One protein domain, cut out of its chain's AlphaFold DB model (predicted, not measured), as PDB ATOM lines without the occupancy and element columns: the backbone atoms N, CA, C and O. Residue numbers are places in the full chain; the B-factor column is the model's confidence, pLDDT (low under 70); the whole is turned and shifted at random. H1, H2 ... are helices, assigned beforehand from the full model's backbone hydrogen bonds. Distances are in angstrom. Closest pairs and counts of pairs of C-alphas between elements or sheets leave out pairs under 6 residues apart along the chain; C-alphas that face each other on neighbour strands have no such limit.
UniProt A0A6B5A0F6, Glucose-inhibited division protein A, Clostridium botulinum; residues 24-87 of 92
ATOM      1  N   PRO A  24      68.156 152.471  96.346       96.75
ATOM      2  CA  PRO A  24      67.656 152.455  97.712       96.75
ATOM      3  C   PRO A  24      66.404 151.566  97.831       96.75
ATOM      4  O   PRO A  24      65.771 151.222  96.822       96.75
ATOM      5  N   ASN A  25      66.034 151.191  99.060       97.00
ATOM      6  CA  ASN A  25      64.909 150.284  99.346       97.00
ATOM      7  C   ASN A  25      63.532 150.905  99.034       97.00
ATOM      8  O   ASN A  25      62.517 150.218  98.985       97.00
ATOM      9  N   GLU A  26      63.491 152.201  98.758       96.75
ATOM     10  CA  GLU A  26      62.351 152.928  98.211       96.75
ATOM     11  C   GLU A  26      62.093 152.575  96.737       96.75
ATOM     12  O   GLU A  26      61.040 152.895  96.184       96.75
ATOM     13  N   THR A  27      63.038 151.890  96.086       96.56
ATOM     14  CA  THR A  27      62.835 151.266  94.778       96.56
ATOM     15  C   THR A  27      62.553 149.777  94.940       96.56
ATOM     16  O   THR A  27      63.174 149.088  95.746       96.56
ATOM     17  N   VAL A  28      61.667 149.247  94.094       95.50
ATOM     18  CA  VAL A  28      61.364 147.805  94.039       95.50
ATOM     19  C   VAL A  28      62.628 146.972  93.767       95.50
ATOM     20  O   VAL A  28      62.792 145.882  94.306       95.50
ATOM     21  N   ILE A  29      63.554 147.486  92.951       94.94
ATOM     22  CA  ILE A  29      64.801 146.784  92.622       94.94
ATOM     23  C   ILE A  29      65.784 146.809  93.803       94.94
ATOM     24  O   ILE A  29      66.401 145.787  94.090       94.94
ATOM     25  N   GLY A  30      65.929 147.940  94.498       96.12
ATOM     26  CA  GLY A  30      66.766 148.024  95.697       96.12
ATOM     27  C   GLY A  30      66.261 147.097  96.802       96.12
ATOM     28  O   GLY A  30      67.014 146.258  97.297       96.12
ATOM     29  N   ASP A  31      64.957 147.150  97.092       97.12
ATOM     30  CA  ASP A  31      64.350 146.337  98.150       97.12
ATOM     31  C   ASP A  31      64.417 144.830  97.853       97.12
ATOM     32  O   ASP A  31      64.725 144.060  98.762       97.12
ATOM     33  N   ILE A  32      64.192 144.375  96.607       95.31
ATOM     34  CA  ILE A  32      64.305 142.937  96.290       95.31
ATOM     35  C   ILE A  32      65.741 142.431  96.413       95.31
ATOM     36  O   ILE A  32      65.939 141.313  96.886       95.31
ATOM     37  N   ILE A  33      66.738 143.229  96.012       94.38
ATOM     38  CA  ILE A  33      68.153 142.850  96.114       94.38
ATOM     39  C   ILE A  33      68.536 142.715  97.589       94.38
ATOM     40  O   ILE A  33      69.073 141.682  97.990       94.38
ATOM     41  N   ASP A  34      68.219 143.722  98.406       95.38
ATOM     42  CA  ASP A  34      68.493 143.708  99.845       95.38
ATOM     43  C   ASP A  34      67.762 142.551 100.547       95.38
ATOM     44  O   ASP A  34      68.363 141.781 101.300       95.38
ATOM     45  N   PHE A  35      66.474 142.359 100.249       95.38
ATOM     46  CA  PHE A  35      65.669 141.295 100.843       95.38
ATOM     47  C   PHE A  35      66.161 139.893 100.466       95.38
ATOM     48  O   PHE A  35      66.331 139.048 101.349       95.38
ATOM     49  N   ALA A  36      66.420 139.642  99.179       93.19
ATOM     50  CA  ALA A  36      66.914 138.351  98.708       93.19
ATOM     51  C   ALA A  36      68.300 138.038  99.289       93.19
ATOM     52  O   ALA A  36      68.525 136.927  99.772       93.19
ATOM     53  N   ASN A  37      69.201 139.025  99.331       92.56
ATOM     54  CA  ASN A  37      70.524 138.861  99.931       92.56
ATOM     55  C   ASN A  37      70.437 138.569 101.431       92.56
ATOM     56  O   ASN A  37      71.120 137.669 101.916       92.56
ATOM     57  N   LYS A  38      69.572 139.268 102.178       94.38
ATOM     58  CA  LYS A  38      69.341 138.983 103.604       94.38
ATOM     59  C   LYS A  38      68.824 137.560 103.814       94.38
ATOM     60  O   LYS A  38      69.367 136.850 104.656       94.38
ATOM     61  N   LYS A  39      67.839 137.117 103.028       93.75
ATOM     62  CA  LYS A  39      67.292 135.752 103.104       93.75
ATOM     63  C   LYS A  39      68.340 134.684 102.787       93.75
ATOM     64  O   LYS A  39      68.447 133.689 103.497       93.75
ATOM     65  N   PHE A  40      69.155 134.920 101.764       91.31
ATOM     66  CA  PHE A  40      70.195 133.985 101.360       91.31
ATOM     67  C   PHE A  40      71.351 133.914 102.371       91.31
ATOM     68  O   PHE A  40      71.751 132.825 102.780       91.31
ATOM     69  N   LEU A  41      71.885 135.068 102.788       90.94
ATOM     70  CA  LEU A  41      73.093 135.153 103.614       90.94
ATOM     71  C   LEU A  41      72.813 134.939 105.104       90.94
ATOM     72  O   LEU A  41      73.589 134.256 105.771       90.94
ATOM     73  N   LYS A  42      71.732 135.523 105.639       88.69
ATOM     74  CA  LYS A  42      71.420 135.474 107.078       88.69
ATOM     75  C   LYS A  42      70.545 134.280 107.425       88.69
ATOM     76  O   LYS A  42      70.892 133.509 108.314       88.69
ATOM     77  N   ASP A  43      69.462 134.091 106.677       90.94
ATOM     78  CA  ASP A  43      68.468 133.056 106.987       90.94
ATOM     79  C   ASP A  43      68.846 131.693 106.374       90.94
ATOM     80  O   ASP A  43      68.146 130.702 106.579       90.94
ATOM     81  N   LYS A  44      69.962 131.635 105.625       90.00
ATOM     82  CA  LYS A  44      70.451 130.456 104.886       90.00
ATOM     83  C   LYS A  44      69.383 129.839 103.974       90.00
ATOM     84  O   LYS A  44      69.438 128.646 103.662       90.00
ATOM     85  N   ASP A  45      68.428 130.648 103.521       89.94
ATOM     86  CA  ASP A  45      67.359 130.209 102.640       89.94
ATOM     87  C   ASP A  45      67.869 130.134 101.199       89.94
ATOM     88  O   ASP A  45      68.052 131.142 100.516       89.94
ATOM     89  N   LYS A  46      68.121 128.904 100.745       85.12
ATOM     90  CA  LYS A  46      68.598 128.609  99.385       85.12
ATOM     91  C   LYS A  46      67.488 128.141  98.443       85.12
ATOM     92  O   LYS A  46      67.776 127.830  97.290       85.12
ATOM     93  N   LYS A  47      66.252 128.002  98.934       87.94
ATOM     94  CA  LYS A  47      65.147 127.381  98.182       87.94
ATOM     95  C   LYS A  47      64.086 128.392  97.768       87.94
ATOM     96  O   LYS A  47      63.455 128.197  96.727       87.94
ATOM     97  N   SER A  48      63.892 129.456  98.545       87.94
ATOM     98  CA  SER A  48      62.913 130.485  98.216       87.94
ATOM     99  C   SER A  48      63.243 131.195  96.910       87.94
ATOM    100  O   SER A  48      64.382 131.569  96.635       87.94
ATOM    101  N   ARG A  49      62.199 131.416  96.112       85.44
ATOM    102  CA  ARG A  49      62.252 132.243  94.908       85.44
ATOM    103  C   ARG A  49      61.544 133.561  95.187       85.44
ATOM    104  O   ARG A  49      60.399 133.572  95.644       85.44
ATOM    105  N   PHE A  50      62.227 134.658  94.882       90.25
ATOM    106  CA  PHE A  50      61.709 136.016  95.017       90.25
ATOM    107  C   PHE A  50      61.297 136.521  93.637       90.25
ATOM    108  O   PHE A  50      62.117 136.557  92.721       90.25
ATOM    109  N   THR A  51      60.021 136.859  93.469       90.31
ATOM    110  CA  THR A  51      59.467 137.311  92.188       90.31
ATOM    111  C   THR A  51      58.547 138.511  92.400       90.31
ATOM    112  O   THR A  51      58.069 138.757  93.506       90.31
ATOM    113  N   PHE A  52      58.290 139.263  91.329       90.25
ATOM    114  CA  PHE A  52      57.405 140.435  91.354       90.25
ATOM    115  C   PHE A  52      55.922 140.100  91.149       90.25
ATOM    116  O   PHE A  52      55.097 141.005  91.156       90.25
ATOM    117  N   ALA A  53      55.584 138.825  90.939       87.81
ATOM    118  CA  ALA A  53      54.240 138.383  90.561       87.81
ATOM    119  C   ALA A  53      53.645 137.341  91.529       87.81
ATOM    120  O   ALA A  53      52.604 136.756  91.248       87.81
ATOM    121  N   GLY A  54      54.304 137.076  92.659       87.56
ATOM    122  CA  GLY A  54      53.800 136.175  93.692       87.56
ATOM    123  C   GLY A  54      54.830 135.890  94.783       87.56
ATOM    124  O   GLY A  54      55.922 136.462  94.797       87.56
ATOM    125  N   SER A  55      54.501 134.956  95.678       88.25
ATOM    126  CA  SER A  55      55.382 134.517  96.771       88.25
ATOM    127  C   SER A  55      55.689 135.628  97.797       88.25
ATOM    128  O   SER A  55      55.055 136.681  97.849       88.25
ATOM    129  N   LEU A  56      56.678 135.359  98.647       92.56
ATOM    130  CA  LEU A  56      57.077 136.155  99.800       92.56
ATOM    131  C   LEU A  56      57.434 137.606  99.449       92.56
ATOM    132  O   LEU A  56      57.116 138.520 100.210       92.56
ATOM    133  N   TYR A  57      58.096 137.828  98.310       95.62
ATOM    134  CA  TYR A  57      58.506 139.178  97.928       95.62
ATOM    135  C   TYR A  57      57.333 140.035  97.447       95.62
ATOM    136  O   TYR A  57      57.259 141.207  97.799       95.62
ATOM    137  N   PHE A  58      56.387 139.463  96.700       95.25
ATOM    138  CA  PHE A  58      55.226 140.211  96.221       95.25
ATOM    139  C   PHE A  58      54.374 140.749  97.375       95.25
ATOM    140  O   PHE A  58      54.004 141.924  97.380       95.25
ATOM    141  N   GLU A  59      54.147 139.931  98.403       95.56
ATOM    142  CA  GLU A  59      53.415 140.356  99.600       95.56
ATOM    143  C   GLU A  59      54.184 141.413 100.408       95.56
ATOM    144  O   GLU A  59      53.594 142.385 100.885       95.56
ATOM    145  N   ARG A  60      55.518 141.308 100.487       95.88
ATOM    146  CA  ARG A  60      56.366 142.371 101.049       95.88
ATOM    147  C   ARG A  60      56.240 143.676 100.258       95.88
ATOM    148  O   ARG A  60      56.086 144.733 100.862       95.88
ATOM    149  N   MET A  61      56.305 143.608  98.931       96.00
ATOM    150  CA  MET A  61      56.240 144.774  98.052       96.00
ATOM    151  C   MET A  61      54.915 145.527  98.238       96.00
ATOM    152  O   MET A  61      54.924 146.751  98.366       96.00
ATOM    153  N   LYS A  62      53.789 144.804  98.333       96.44
ATOM    154  CA  LYS A  62      52.482 145.385  98.684       96.44
ATOM    155  C   LYS A  62      52.490 146.012 100.077       96.44
ATOM    156  O   LYS A  62      52.105 147.167 100.222       96.44
ATOM    157  N   LYS A  63      52.968 145.281 101.091       96.94
ATOM    158  CA  LYS A  63      53.024 145.756 102.486       96.94
ATOM    159  C   LYS A  63      53.840 147.043 102.639       96.94
ATOM    160  O   LYS A  63      53.489 147.892 103.450       96.94
ATOM    161  N   ASN A  64      54.908 147.186 101.861       96.06
ATOM    162  CA  ASN A  64      55.783 148.355 101.885       96.06
ATOM    163  C   ASN A  64      55.272 149.519 101.011       96.06
ATOM    164  O   ASN A  64      55.971 150.520 100.888       96.06
ATOM    165  N   GLY A  65      54.105 149.395 100.364       95.88
ATOM    166  CA  GLY A  65      53.585 150.417  99.445       95.88
ATOM    167  C   GLY A  65      54.418 150.580  98.168       95.88
ATOM    168  O   GLY A  65      54.353 151.608  97.503       95.88
ATOM    169  N   LEU A  66      55.240 149.584  97.824       96.31
ATOM    170  CA  LEU A  66      56.107 149.632  96.649       96.31
ATOM    171  C   LEU A  66      55.404 149.134  95.382       96.31
ATOM    172  O   LEU A  66      55.799 149.527  94.283       96.31
ATOM    173  N   TYR A  67      54.376 148.295  95.526       96.12
ATOM    174  CA  TYR A  67      53.583 147.806  94.402       96.12
ATOM    175  C   TYR A  67      52.642 148.901  93.904       96.12
ATOM    176  O   TYR A  67      51.793 149.370  94.655       96.12
ATOM    177  N   SER A  68      52.778 149.263  92.633       95.50
ATOM    178  CA  SER A  68      51.833 150.122  91.929       95.50
ATOM    179  C   SER A  68      51.742 149.673  90.475       95.50
ATOM    180  O   SER A  68      52.701 149.130  89.918       95.50
ATOM    181  N   THR A  69      50.574 149.869  89.877       95.69
ATOM    182  CA  THR A  69      50.353 149.746  88.429       95.69
ATOM    183  C   THR A  69      50.176 151.113  87.771       95.69
ATOM    184  O   THR A  69      50.033 151.179  86.553       95.69
ATOM    185  N   ASP A  70      50.183 152.194  88.557       97.69
ATOM    186  CA  ASP A  70      50.160 153.563  88.061       97.69
ATOM    187  C   ASP A  70      51.581 153.973  87.658       97.69
ATOM    188  O   ASP A  70      52.487 154.112  88.485       97.69
ATOM    189  N   THR A  71      51.790 154.157  86.358       96.81
ATOM    190  CA  THR A  71      53.097 154.522  85.810       96.81
ATOM    191  C   THR A  71      53.565 155.894  86.274       96.81
ATOM    192  O   THR A  71      54.769 156.080  86.450       96.81
ATOM    193  N   LYS A  72      52.645 156.832  86.522       97.75
ATOM    194  CA  LYS A  72      52.976 158.177  86.986       97.75
ATOM    195  C   LYS A  72      53.471 158.145  88.425       97.75
ATOM    196  O   LYS A  72      54.505 158.728  88.720       97.75
ATOM    197  N   GLU A  73      52.802 157.391  89.295       97.12
ATOM    198  CA  GLU A  73      53.248 157.207  90.682       97.12
ATOM    199  C   GLU A  73      54.657 156.589  90.747       97.12
ATOM    200  O   GLU A  73      55.513 157.020  91.527       97.12
ATOM    201  N   ILE A  74      54.921 155.590  89.896       96.56
ATOM    202  CA  ILE A  74      56.240 154.957  89.787       96.56
ATOM    203  C   ILE A  74      57.278 155.978  89.309       96.56
ATOM    204  O   ILE A  74      58.356 156.081  89.898       96.56
ATOM    205  N   GLU A  75      56.973 156.742  88.263       97.25
ATOM    206  CA  GLU A  75      57.880 157.747  87.712       97.25
ATOM    207  C   GLU A  75      58.179 158.872  88.711       97.25
ATOM    208  O   GLU A  75      59.346 159.234  88.889       97.25
ATOM    209  N   ASP A  76      57.166 159.378  89.413       97.81
ATOM    210  CA  ASP A  76      57.301 160.413  90.439       97.81
ATOM    211  C   ASP A  76      58.191 159.923  91.589       97.81
ATOM    212  O   ASP A  76      59.085 160.640  92.049       97.81
ATOM    213  N   ARG A  77      58.022 158.662  92.011       97.38
ATOM    214  CA  ARG A  77      58.874 158.031  93.029       97.38
ATOM    215  C   ARG A  77      60.335 157.978  92.589       97.38
ATOM    216  O   ARG A  77      61.209 158.376  93.357       97.38
ATOM    217  N   ILE A  78      60.601 157.502  91.373       97.50
ATOM    218  CA  ILE A  78      61.962 157.394  90.821       97.50
ATOM    219  C   ILE A  78      62.591 158.779  90.616       97.50
ATOM    220  O   ILE A  78      63.772 158.968  90.910       97.50
ATOM    221  N   THR A  79      61.806 159.758  90.170       97.75
ATOM    222  CA  THR A  79      62.251 161.144  89.971       97.75
ATOM    223  C   THR A  79      62.607 161.808  91.296       97.75
ATOM    224  O   THR A  79      63.677 162.397  91.410       97.75
ATOM    225  N   ARG A  80      61.768 161.653  92.328       97.50
ATOM    226  CA  ARG A  80      62.024 162.183  93.677       97.50
ATOM    227  C   ARG A  80      63.303 161.622  94.302       97.50
ATOM    228  O   ARG A  80      63.960 162.320  95.064       97.50
ATOM    229  N   LEU A  81      63.657 160.379  93.981       97.12
ATOM    230  CA  LEU A  81      64.905 159.749  94.420       97.12
ATOM    231  C   LEU A  81      66.132 160.197  93.604       97.12
ATOM    232  O   LEU A  81      67.235 159.745  93.887       97.12
ATOM    233  N   GLY A  82      65.956 161.038  92.578       96.50
ATOM    234  CA  GLY A  82      67.038 161.459  91.685       96.50
ATOM    235  C   GLY A  82      67.549 160.341  90.771       96.50
ATOM    236  O   GLY A  82      68.661 160.423  90.267       96.50
ATOM    237  N   LEU A  83      66.763 159.279  90.563       96.38
ATOM    238  CA  LEU A  83      67.193 158.082  89.826       96.38
ATOM    239  C   LEU A  83      66.665 158.033  88.386       96.38
ATOM    240  O   LEU A  83      66.981 157.104  87.635       96.38
ATOM    241  N   LYS A  84      65.841 159.005  87.978       95.81
ATOM    242  CA  LYS A  84      65.283 159.046  86.624       95.81
ATOM    243  C   LYS A  84      66.409 159.225  85.607       95.81
ATOM    244  O   LYS A  84      67.098 160.233  85.604       95.81
ATOM    245  N   GLY A  85      66.571 158.237  84.725       94.38
ATOM    246  CA  GLY A  85      67.603 158.260  83.687       94.38
ATOM    247  C   GLY A  85      69.027 158.006  84.188       94.38
ATOM    248  O   GLY A  85      69.955 158.172  83.405       94.38
ATOM    249  N   VAL A  86      69.219 157.550  85.434       93.69
ATOM    250  CA  VAL A  86      70.549 157.396  86.060       93.69
ATOM    251  C   VAL A  86      71.515 156.487  85.282       93.69
ATOM    252  O   VAL A  86      72.728 156.655  85.336       93.69
ATOM    253  N   PHE A  87      70.993 155.531  84.508       92.50
ATOM    254  CA  PHE A  87      71.808 154.643  83.669       92.50
ATOM    255  C   PHE A  87      72.247 155.269  82.335       92.50
ATOM    256  O   PHE A  87      73.084 154.688  81.650       92.50
TER     257      PHE A  87
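This is residues 24 to 87 of the 92 residues of the protein "Glucose-inhibited division protein A" of Clostridium botulinum (UniProt A0A6B5A0F6). H1 makes one side of a loose frame; the chain folds back through a long unnamed stretch, residues 42 to 54, into H2, and H3 stands apart across the opposite end of the frame. The 64 printed residues, with three named helices, H1, H2 and H3, and no named strand, are all helix in class. The whole is elongated, spanning 36 by 22 by 17 A, and only just loose, close to compact, with a radius of gyration of the C-alphas of 12.9 A.

H1, residues 28 to 41, begins at C-alpha 28 (61.364, 147.805, 94.039) and is 19.7 A long. H2, residues 55 to 63, measures 12.8 A. H3, residues 71 to 80, measures 14.2 A and ends at C-alpha 80 (62.024, 162.183, 93.677).

H1 and H2 are close but not clearly touching; their closest C-alphas, of Ile 32 and Tyr 57, are 7.1 A apart. They run opposite ways at a steep tilt of 48 degrees. H3 is apart from both. In H1, H2 and H3 every O i to N i+4 pair is within hydrogen-bond range.

The farthest C-alphas, of Lys 44 and Lys 72, are 37.3 A apart. The link from H1 to H2 is long. Residues 68 to 73, of which 71 to 73 belong to H3, stand free. The printed part has no cut, and no printed residue is under 70 in pLDDT.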